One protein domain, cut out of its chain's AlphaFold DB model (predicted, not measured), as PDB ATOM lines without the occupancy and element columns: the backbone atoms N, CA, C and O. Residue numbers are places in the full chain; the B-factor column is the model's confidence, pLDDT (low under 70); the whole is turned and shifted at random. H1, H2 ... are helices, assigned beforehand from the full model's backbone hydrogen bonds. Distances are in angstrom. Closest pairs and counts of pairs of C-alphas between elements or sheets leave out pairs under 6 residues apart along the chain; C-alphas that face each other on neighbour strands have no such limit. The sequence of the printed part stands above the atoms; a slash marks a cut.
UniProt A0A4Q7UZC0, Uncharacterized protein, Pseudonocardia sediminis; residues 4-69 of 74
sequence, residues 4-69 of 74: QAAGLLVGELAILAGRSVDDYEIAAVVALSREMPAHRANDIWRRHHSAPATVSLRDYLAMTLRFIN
ATOM      1  N   GLN A   4    -107.286  72.088  47.238       91.75
ATOM      2  CA  GLN A   4    -106.529  71.389  46.207       91.75
ATOM      3  C   GLN A   4    -105.949  70.080  46.755       91.75
ATOM      4  O   GLN A   4    -106.109  69.028  46.139       91.75
ATOM      5  N   ALA A   5    -105.356  70.118  47.948       92.38
ATOM      6  CA  ALA A   5    -104.875  68.949  48.670       92.38
ATOM      7  C   ALA A   5    -106.020  67.982  49.007       92.38
ATOM      8  O   ALA A   5    -105.867  66.772  48.850       92.38
ATOM      9  N   ALA A   6    -107.188  68.501  49.401       94.38
ATOM     10  CA  ALA A   6    -108.369  67.673  49.637       94.38
ATOM     11  C   ALA A   6    -108.840  66.967  48.355       94.38
ATOM     12  O   ALA A   6    -109.152  65.778  48.399       94.38
ATOM     13  N   GLY A   7    -108.857  67.673  47.221       95.62
ATOM     14  CA  GLY A   7    -109.229  67.098  45.930       95.62
ATOM     15  C   GLY A   7    -108.265  66.006  45.458       95.62
ATOM     16  O   GLY A   7    -108.709  64.925  45.071       95.62
ATOM     17  N   LEU A   8    -106.953  66.249  45.567       95.88
ATOM     18  CA  LEU A   8    -105.919  65.259  45.241       95.88
ATOM     19  C   LEU A   8    -106.074  63.988  46.080       95.88
ATOM     20  O   LEU A   8    -106.112  62.888  45.534       95.88
ATOM     21  N   LEU A   9    -106.260  64.145  47.391       96.00
ATOM     22  CA  LEU A   9    -106.441  63.021  48.302       96.00
ATOM     23  C   LEU A   9    -107.699  62.200  47.974       96.00
ATOM     24  O   LEU A   9    -107.668  60.974  48.039       96.00
ATOM     25  N   VAL A  10    -108.806  62.846  47.591       96.81
ATOM     26  CA  VAL A  10    -110.016  62.137  47.137       96.81
ATOM     27  C   VAL A  10    -109.728  61.311  45.884       96.81
ATOM     28  O   VAL A  10    -110.148  60.154  45.821       96.81
ATOM     29  N   GLY A  11    -108.997  61.872  44.917       96.81
ATOM     30  CA  GLY A  11    -108.582  61.157  43.710       96.81
ATOM     31  C   GLY A  11    -107.726  59.928  44.026       96.81
ATOM     32  O   GLY A  11    -108.021  58.829  43.557       96.81
ATOM     33  N   GLU A  12    -106.713  60.080  44.881       96.31
ATOM     34  CA  GLU A  12    -105.834  58.982  45.305       96.31
ATOM     35  C   GLU A  12    -106.599  57.872  46.041       96.31
ATOM     36  O   GLU A  12    -106.441  56.687  45.735       96.31
ATOM     37  N   LEU A  13    -107.485  58.240  46.972       95.06
ATOM     38  CA  LEU A  13    -108.312  57.282  47.709       95.06
ATOM     39  C   LEU A  13    -109.297  56.539  46.795       95.06
ATOM     40  O   LEU A  13    -109.538  55.347  46.994       95.06
ATOM     41  N   ALA A  14    -109.856  57.209  45.786       95.12
ATOM     42  CA  ALA A  14    -110.735  56.574  44.809       95.12
ATOM     43  C   ALA A  14    -109.980  55.542  43.951       95.12
ATOM     44  O   ALA A  14    -110.461  54.419  43.773       95.12
ATOM     45  N   ILE A  15    -108.764  55.877  43.502       95.69
ATOM     46  CA  ILE A  15    -107.888  54.956  42.760       95.69
ATOM     47  C   ILE A  15    -107.558  53.721  43.605       95.69
ATOM     48  O   ILE A  15    -107.654  52.601  43.105       95.69
ATOM     49  N   LEU A  16    -107.238  53.899  44.892       93.12
ATOM     50  CA  LEU A  16    -107.012  52.784  45.822       93.12
ATOM     51  C   LEU A  16    -108.256  51.903  45.994       93.12
ATOM     52  O   LEU A  16    -108.138  50.688  46.146       93.12
ATOM     53  N   ALA A  17    -109.448  52.495  45.920       89.94
ATOM     54  CA  ALA A  17    -110.718  51.775  45.908       89.94
ATOM     55  C   ALA A  17    -111.059  51.144  44.537       89.94
ATOM     56  O   ALA A  17    -112.134  50.563  44.382       89.94
ATOM     57  N   GLY A  18    -110.165  51.243  43.546       92.25
ATOM     58  CA  GLY A  18    -110.309  50.632  42.225       92.25
ATOM     59  C   GLY A  18    -111.251  51.377  41.279       92.25
ATOM     60  O   GLY A  18    -111.711  50.789  40.300       92.25
ATOM     61  N   ARG A  19    -111.566  52.650  41.552       93.12
ATOM     62  CA  ARG A  19    -112.491  53.449  40.738       93.12
ATOM     63  C   ARG A  19    -111.931  54.841  40.454       93.12
ATOM     64  O   ARG A  19    -111.525  55.553  41.361       93.12
ATOM     65  N   SER A  20    -111.984  55.265  39.194       92.62
ATOM     66  CA  SER A  20    -111.741  56.662  38.836       92.62
ATOM     67  C   SER A  20    -112.951  57.537  39.175       92.62
ATOM     68  O   SER A  20    -114.106  57.111  39.074       92.62
ATOM     69  N   VAL A  21    -112.667  58.774  39.567       94.19
ATOM     70  CA  VAL A  21    -113.643  59.836  39.821       94.19
ATOM     71  C   VAL A  21    -113.219  61.061  39.019       94.19
ATOM     72  O   VAL A  21    -112.023  61.285  38.834       94.19
ATOM     73  N   ASP A  22    -114.185  61.809  38.499       96.19
ATOM     74  CA  ASP A  22    -113.919  63.055  37.783       96.19
ATOM     75  C   ASP A  22    -113.867  64.255  38.744       96.19
ATOM     76  O   ASP A  22    -114.197  64.148  39.929       96.19
ATOM     77  N   ASP A  23    -113.466  65.417  38.227       96.19
ATOM     78  CA  ASP A  23    -113.340  66.648  39.015       96.19
ATOM     79  C   ASP A  23    -114.665  67.071  39.668       96.19
ATOM     80  O   ASP A  23    -114.676  67.641  40.762       96.19
ATOM     81  N   TYR A  24    -115.798  66.766  39.029       96.75
ATOM     82  CA  TYR A  24    -117.118  67.081  39.568       96.75
ATOM     83  C   TYR A  24    -117.453  66.201  40.778       96.75
ATOM     84  O   TYR A  24    -117.909  66.695  41.813       96.75
ATOM     85  N   GLU A  25    -117.201  64.896  40.685       96.94
ATOM     86  CA  GLU A  25    -117.386  63.960  41.787       96.94
ATOM     87  C   GLU A  25    -116.406  64.246  42.931       96.94
ATOM     88  O   GLU A  25    -116.815  64.200  44.094       96.94
ATOM     89  N   ILE A  26    -115.163  64.630  42.620       97.56
ATOM     90  CA  ILE A  26    -114.186  65.096  43.612       97.56
ATOM     91  C   ILE A  26    -114.736  66.308  44.371       97.56
ATOM     92  O   ILE A  26    -114.804  66.278  45.603       97.56
ATOM     93  N   ALA A  27    -115.193  67.346  43.663       96.31
ATOM     94  CA  ALA A  27    -115.756  68.542  44.288       96.31
ATOM     95  C   ALA A  27    -116.969  68.211  45.177       96.31
ATOM     96  O   ALA A  27    -117.081  68.706  46.301       96.31
ATOM     97  N   ALA A  28    -117.843  67.308  44.720       97.19
ATOM     98  CA  ALA A  28    -118.997  66.854  45.491       97.19
ATOM     99  C   ALA A  28    -118.598  66.099  46.772       97.19
ATOM    100  O   ALA A  28    -119.213  66.298  47.821       97.19
ATOM    101  N   VAL A  29    -117.566  65.249  46.718       97.31
ATOM    102  CA  VAL A  29    -117.030  64.543  47.896       97.31
ATOM    103  C   VAL A  29    -116.424  65.528  48.895       97.31
ATOM    104  O   VAL A  29    -116.686  65.421  50.096       97.31
ATOM    105  N   VAL A  30    -115.647  66.504  48.417       96.38
ATOM    106  CA  VAL A  30    -115.032  67.528  49.273       96.38
ATOM    107  C   VAL A  30    -116.111  68.350  49.979       96.38
ATOM    108  O   VAL A  30    -116.068  68.474  51.206       96.38
ATOM    109  N   ALA A  31    -117.112  68.843  49.247       95.88
ATOM    110  CA  ALA A  31    -118.244  69.571  49.818       95.88
ATOM    111  C   ALA A  31    -118.992  68.726  50.864       95.88
ATOM    112  O   ALA A  31    -119.190  69.167  51.999       95.88
ATOM    113  N   LEU A  32    -119.302  67.467  50.528       96.56
ATOM    114  CA  LEU A  32    -119.968  66.544  51.445       96.56
ATOM    115  C   LEU A  32    -119.160  66.332  52.732       96.56
ATOM    116  O   LEU A  32    -119.738  66.312  53.814       96.56
ATOM    117  N   SER A  33    -117.832  66.210  52.651       95.94
ATOM    118  CA  SER A  33    -116.979  66.015  53.833       95.94
ATOM    119  C   SER A  33    -117.028  67.194  54.817       95.94
ATOM    120  O   SER A  33    -116.998  66.988  56.036       95.94
ATOM    121  N   ARG A  34    -117.139  68.428  54.296       92.56
ATOM    122  CA  ARG A  34    -117.163  69.672  55.083       92.56
ATOM    123  C   ARG A  34    -118.462  69.804  55.871       92.56
ATOM    124  O   ARG A  34    -118.438  70.160  57.046       92.56
ATOM    125  N   GLU A  35    -119.576  69.467  55.233       93.81
ATOM    126  CA  GLU A  35    -120.918  69.602  55.805       93.81
ATOM    127  C   GLU A  35    -121.372  68.363  56.586       93.81
ATOM    128  O   GLU A  35    -122.366  68.411  57.311       93.81
ATOM    129  N   MET A  36    -120.658  67.239  56.469       94.88
ATOM    130  CA  MET A  36    -121.051  65.983  57.103       94.88
ATOM    131  C   MET A  36    -121.042  66.109  58.633       94.88
ATOM    132  O   MET A  36    -119.984  66.309  59.218       94.88
ATOM    133  N   PRO A  37    -122.170  65.928  59.336       92.75
ATOM    134  CA  PRO A  37    -122.175  65.961  60.793       92.75
ATOM    135  C   PRO A  37    -121.534  64.695  61.384       92.75
ATOM    136  O   PRO A  37    -121.513  63.634  60.759       92.75
ATOM    137  N   ALA A  38    -121.044  64.780  62.627       91.00
ATOM    138  CA  ALA A  38    -120.344  63.670  63.290       91.00
ATOM    139  C   ALA A  38    -121.188  62.384  63.381       91.00
ATOM    140  O   ALA A  38    -120.669  61.294  63.152       91.00
ATOM    141  N   HIS A  39    -122.494  62.495  63.649       94.12
ATOM    142  CA  HIS A  39    -123.380  61.328  63.706       94.12
ATOM    143  C   HIS A  39    -123.457  60.599  62.354       94.12
ATOM    144  O   HIS A  39    -123.354  59.378  62.317       94.12
ATOM    145  N   ARG A  40    -123.524  61.339  61.240       95.56
ATOM    146  CA  ARG A  40    -123.560  60.760  59.891       95.56
ATOM    147  C   ARG A  40    -122.249  60.062  59.541       95.56
ATOM    148  O   ARG A  40    -122.280  58.976  58.972       95.56
ATOM    149  N   ALA A  41    -121.110  60.650  59.909       94.19
ATOM    150  CA  ALA A  41    -119.809  60.007  59.734       94.19
ATOM    151  C   ALA A  41    -119.735  58.674  60.503       94.19
ATOM    152  O   ALA A  41    -119.340  57.653  59.945       94.19
ATOM    153  N   ASN A  42    -120.205  58.658  61.754       93.44
ATOM    154  CA  ASN A  42    -120.259  57.446  62.571       93.44
ATOM    155  C   ASN A  42    -121.222  56.391  62.005       93.44
ATOM    156  O   ASN A  42    -120.946  55.196  62.102       93.44
ATOM    157  N   ASP A  43    -122.340  56.798  61.406       95.62
ATOM    158  CA  ASP A  43    -123.278  55.881  60.749       95.62
ATOM    159  C   ASP A  43    -122.652  55.209  59.527       95.62
ATOM    160  O   ASP A  43    -122.760  53.991  59.372       95.62
ATOM    161  N   ILE A  44    -121.955  55.989  58.694       96.06
ATOM    162  CA  ILE A  44    -121.217  55.476  57.536       96.06
ATOM    163  C   ILE A  44    -120.143  54.491  58.000       96.06
ATOM    164  O   ILE A  44    -120.082  53.381  57.473       96.06
ATOM    165  N   TRP A  45    -119.360  54.846  59.024       93.50
ATOM    166  CA  TRP A  45    -118.343  53.969  59.604       93.50
ATOM    167  C   TRP A  45    -118.938  52.648  60.101       93.50
ATOM    168  O   TRP A  45    -118.488  51.571  59.705       93.50
ATOM    169  N   ARG A  46    -119.994  52.712  60.925       95.62
ATOM    170  CA  ARG A  46    -120.664  51.519  61.463       95.62
ATOM    171  C   ARG A  46    -121.192  50.624  60.350       95.62
ATOM    172  O   ARG A  46    -120.974  49.414  60.387       95.62
ATOM    173  N   ARG A  47    -121.850  51.212  59.347       95.81
ATOM    174  CA  ARG A  47    -122.381  50.462  58.206       95.81
ATOM    175  C   ARG A  47    -121.261  49.837  57.382       95.81
ATOM    176  O   ARG A  47    -121.382  48.669  57.026       95.81
ATOM    177  N   HIS A  48    -120.184  50.573  57.118       93.25
ATOM    178  CA  HIS A  48    -119.030  50.062  56.383       93.25
ATOM    179  C   HIS A  48    -118.392  48.871  57.110       93.25
ATOM    180  O   HIS A  48    -118.133  47.847  56.489       93.25
ATOM    181  N   HIS A  49    -118.239  48.963  58.434       92.81
ATOM    182  CA  HIS A  49    -117.694  47.887  59.262       92.81
ATOM    183  C   HIS A  49    -118.576  46.625  59.260       92.81
ATOM    184  O   HIS A  49    -118.062  45.510  59.269       92.81
ATOM    185  N   SER A  50    -119.905  46.771  59.257       95.06
ATOM    186  CA  SER A  50    -120.825  45.622  59.262       95.06
ATOM    187  C   SER A  50    -121.130  45.048  57.875       95.06
ATOM    188  O   SER A  50    -121.412  43.862  57.745       95.06
ATOM    189  N   ALA A  51    -121.160  45.900  56.850       91.75
ATOM    190  CA  ALA A  51    -121.677  45.588  55.521       91.75
ATOM    191  C   ALA A  51    -121.029  46.512  54.467       91.75
ATOM    192  O   ALA A  51    -121.693  47.410  53.931       91.75
ATOM    193  N   PRO A  52    -119.738  46.314  54.148       86.88
ATOM    194  CA  PRO A  52    -118.939  47.266  53.370       86.88
ATOM    195  C   PRO A  52    -119.515  47.552  51.979       86.88
ATOM    196  O   PRO A  52    -119.523  48.700  51.547       86.88
ATOM    197  N   ALA A  53    -120.099  46.544  51.325       90.00
ATOM    198  CA  ALA A  53    -120.706  46.670  49.997       90.00
ATOM    199  C   ALA A  53    -121.986  47.535  49.955       90.00
ATOM    200  O   ALA A  53    -122.517  47.793  48.879       90.00
ATOM    201  N   THR A  54    -122.506  47.970  51.109       92.56
ATOM    202  CA  THR A  54    -123.738  48.779  51.202       92.56
ATOM    203  C   THR A  54    -123.477  50.276  51.355       92.56
ATOM    204  O   THR A  54    -124.418  51.071  51.338       92.56
ATOM    205  N   VAL A  55    -122.215  50.674  51.527       94.12
ATOM    206  CA  VAL A  55    -121.817  52.077  51.635       94.12
ATOM    207  C   VAL A  55    -121.379  52.571  50.266       94.12
ATOM    208  O   VAL A  55    -120.549  51.947  49.607       94.12
ATOM    209  N   SER A  56    -121.934  53.703  49.832       94.62
ATOM    210  CA  SER A  56    -121.511  54.319  48.578       94.62
ATOM    211  C   SER A  56    -120.057  54.789  48.687       94.62
ATOM    212  O   SER A  56    -119.641  55.308  49.725       94.62
ATOM    213  N   LEU A  57    -119.284  54.656  47.605       93.81
ATOM    214  CA  LEU A  57    -117.898  55.139  47.583       93.81
ATOM    215  C   LEU A  57    -117.821  56.632  47.944       93.81
ATOM    216  O   LEU A  57    -116.943  57.039  48.693       93.81
ATOM    217  N   ARG A  58    -118.787  57.437  47.483       96.12
ATOM    218  CA  ARG A  58    -118.878  58.869  47.798       96.12
ATOM    219  C   ARG A  58    -118.984  59.130  49.300       96.12
ATOM    220  O   ARG A  58    -118.242  59.957  49.821       96.12
ATOM    221  N   ASP A  59    -119.887  58.431  49.991       96.06
ATOM    222  CA  ASP A  59    -120.063  58.583  51.441       96.06
ATOM    223  C   ASP A  59    -118.812  58.123  52.199       96.06
ATOM    224  O   ASP A  59    -118.377  58.789  53.139       96.06
ATOM    225  N   TYR A  60    -118.200  57.017  51.763       94.69
ATOM    226  CA  TYR A  60    -116.965  56.504  52.352       94.69
ATOM    227  C   TYR A  60    -115.794  57.487  52.206       94.69
ATOM    228  O   TYR A  60    -115.106  57.776  53.188       94.69
ATOM    229  N   LEU A  61    -115.589  58.044  51.009       96.19
ATOM    230  CA  LEU A  61    -114.533  59.023  50.746       96.19
ATOM    231  C   LEU A  61    -114.766  60.317  51.532       96.19
ATOM    232  O   LEU A  61    -113.840  60.827  52.159       96.19
ATOM    233  N   ALA A  62    -116.003  60.817  51.571       96.88
ATOM    234  CA  ALA A  62    -116.333  62.033  52.310       96.88
ATOM    235  C   ALA A  62    -116.150  61.862  53.828       96.88
ATOM    236  O   ALA A  62    -115.618  62.753  54.491       96.88
ATOM    237  N   MET A  63    -116.543  60.709  54.380       96.31
ATOM    238  CA  MET A  63    -116.310  60.374  55.786       96.31
ATOM    239  C   MET A  63    -114.808  60.271  56.089       96.31
ATOM    240  O   MET A  63    -114.339  60.855  57.064       96.31
ATOM    241  N   THR A  64    -114.046  59.575  55.244       94.19
ATOM    242  CA  THR A  64    -112.589  59.428  55.396       94.19
ATOM    243  C   THR A  64    -111.889  60.786  55.371       94.19
ATOM    244  O   THR A  64    -111.110  61.104  56.269       94.19
ATOM    245  N   LEU A  65    -112.228  61.636  54.396       94.69
ATOM    246  CA  LEU A  65    -111.678  62.984  54.278       94.69
ATOM    247  C   LEU A  65    -112.022  63.854  55.494       94.69
ATOM    248  O   LEU A  65    -111.184  64.623  55.969       94.69
ATOM    249  N   ARG A  66    -113.238  63.719  56.037       92.44
ATOM    250  CA  ARG A  66    -113.632  64.407  57.271       92.44
ATOM    251  C   ARG A  66    -112.746  64.000  58.449       92.44
ATOM    252  O   ARG A  66    -112.289  64.886  59.163       92.44
ATOM    253  N   PHE A  67    -112.496  62.706  58.646       89.50
ATOM    254  CA  PHE A  67    -111.633  62.227  59.733       89.50
ATOM    255  C   PHE A  67    -110.202  62.755  59.607       89.50
ATOM    256  O   PHE A  67    -109.653  63.248  60.586       89.50
ATOM    257  N   ILE A  68    -109.626  62.728  58.402       89.00
ATOM    258  CA  ILE A  68    -108.273  63.252  58.146       89.00
ATOM    259  C   ILE A  68    -108.196  64.760  58.439       89.00
ATOM    260  O   ILE A  68    -107.207  65.242  58.987       89.00
ATOM    261  N   ASN A  69    -109.252  65.511  58.115       83.38
ATOM    262  CA  ASN A  69    -109.334  66.941  58.417       83.38
ATOM    263  C   ASN A  69    -109.480  67.251  59.913       83.38
ATOM    264  O   ASN A  69    -109.102  68.340  60.343       83.38
TER     265      ASN A  69
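This is residues 4 to 69 of the 74 residues of an uncharacterized protein of Pseudonocardia sediminis (UniProt A0A4Q7UZC0). Four short helices of equal length make a small, rounded body: H4 lies in the middle, with H1 and H2 packed on it from one side and H3 from the other. H1 and H2 cross each other, while H3 stands across the body from H1, out of its reach. The printed part has 66 residues with four named helices, in the order H1, H2, H3, H4, and no named strand; the class is all helix. It is compact, with a radius of gyration of the C-alphas of 11.1 A, and its C-alphas span 29 by 24 by 17 A.

H4, residues 57 to 69, is the hub, the helix that touches most others, with three partners. It touches H2, residues 23 to 35, with residues 29 to 34 of H2 alone; their closest C-alphas, those of Ser 33 and Ala 62, are 4.3 A apart. These two run the same way at a steep tilt of 55 degrees. H4 touches H3, residues 38 to 50, with the closest C-alphas at Ala 41 and Met 63, 5.3 A apart, and they run opposite ways at a steep tilt of 56 degrees. H4 also touches H1, residues 4 to 16, where the closest C-alphas, those of Val 10 and Leu 61, are 6.6 A apart; they run opposite ways at a steep tilt of 49 degrees. H1 touches H2 with residues 6 to 11 of H1 and 26 to 30 of H2 alone, closest at the C-alphas of Gly 7 and Ile 26, 5.8 A apart. Their lines are only just about perpendicular, at 72 degrees. The helix packing is mostly crossed, with no touching pair at a shallow tilt. H3 is apart from H1 and from H2. In H1, H2, H3 and H4 every O i to N i+4 pair is within hydrogen-bond range.

H1 begins at C-alpha 4, (-106.529, 71.389, 46.207), and measures 18.6 A from first to last C-alpha. H2 measures 18.7 A and H3 18.5 A; H3 begins at C-alpha 38, (-120.344, 63.670, 63.290). H4 measures 18.2 A and ends at C-alpha 69, (-109.334, 66.941, 58.417).

The two C-alphas farthest apart, those of Gln 4 and Ser 50, are 32.2 A apart, and the first and last printed C-alphas, Gln 4 and Asn 69, are 13.3 A apart. The printed part has no cut. The link from H2 to H3, with 2 residues, is tight; those from H1 to H2 and from H3 to H4, with 6 residues each, are short. The mean pLDDT of the printed part is 94.2, and no printed residue is under 70.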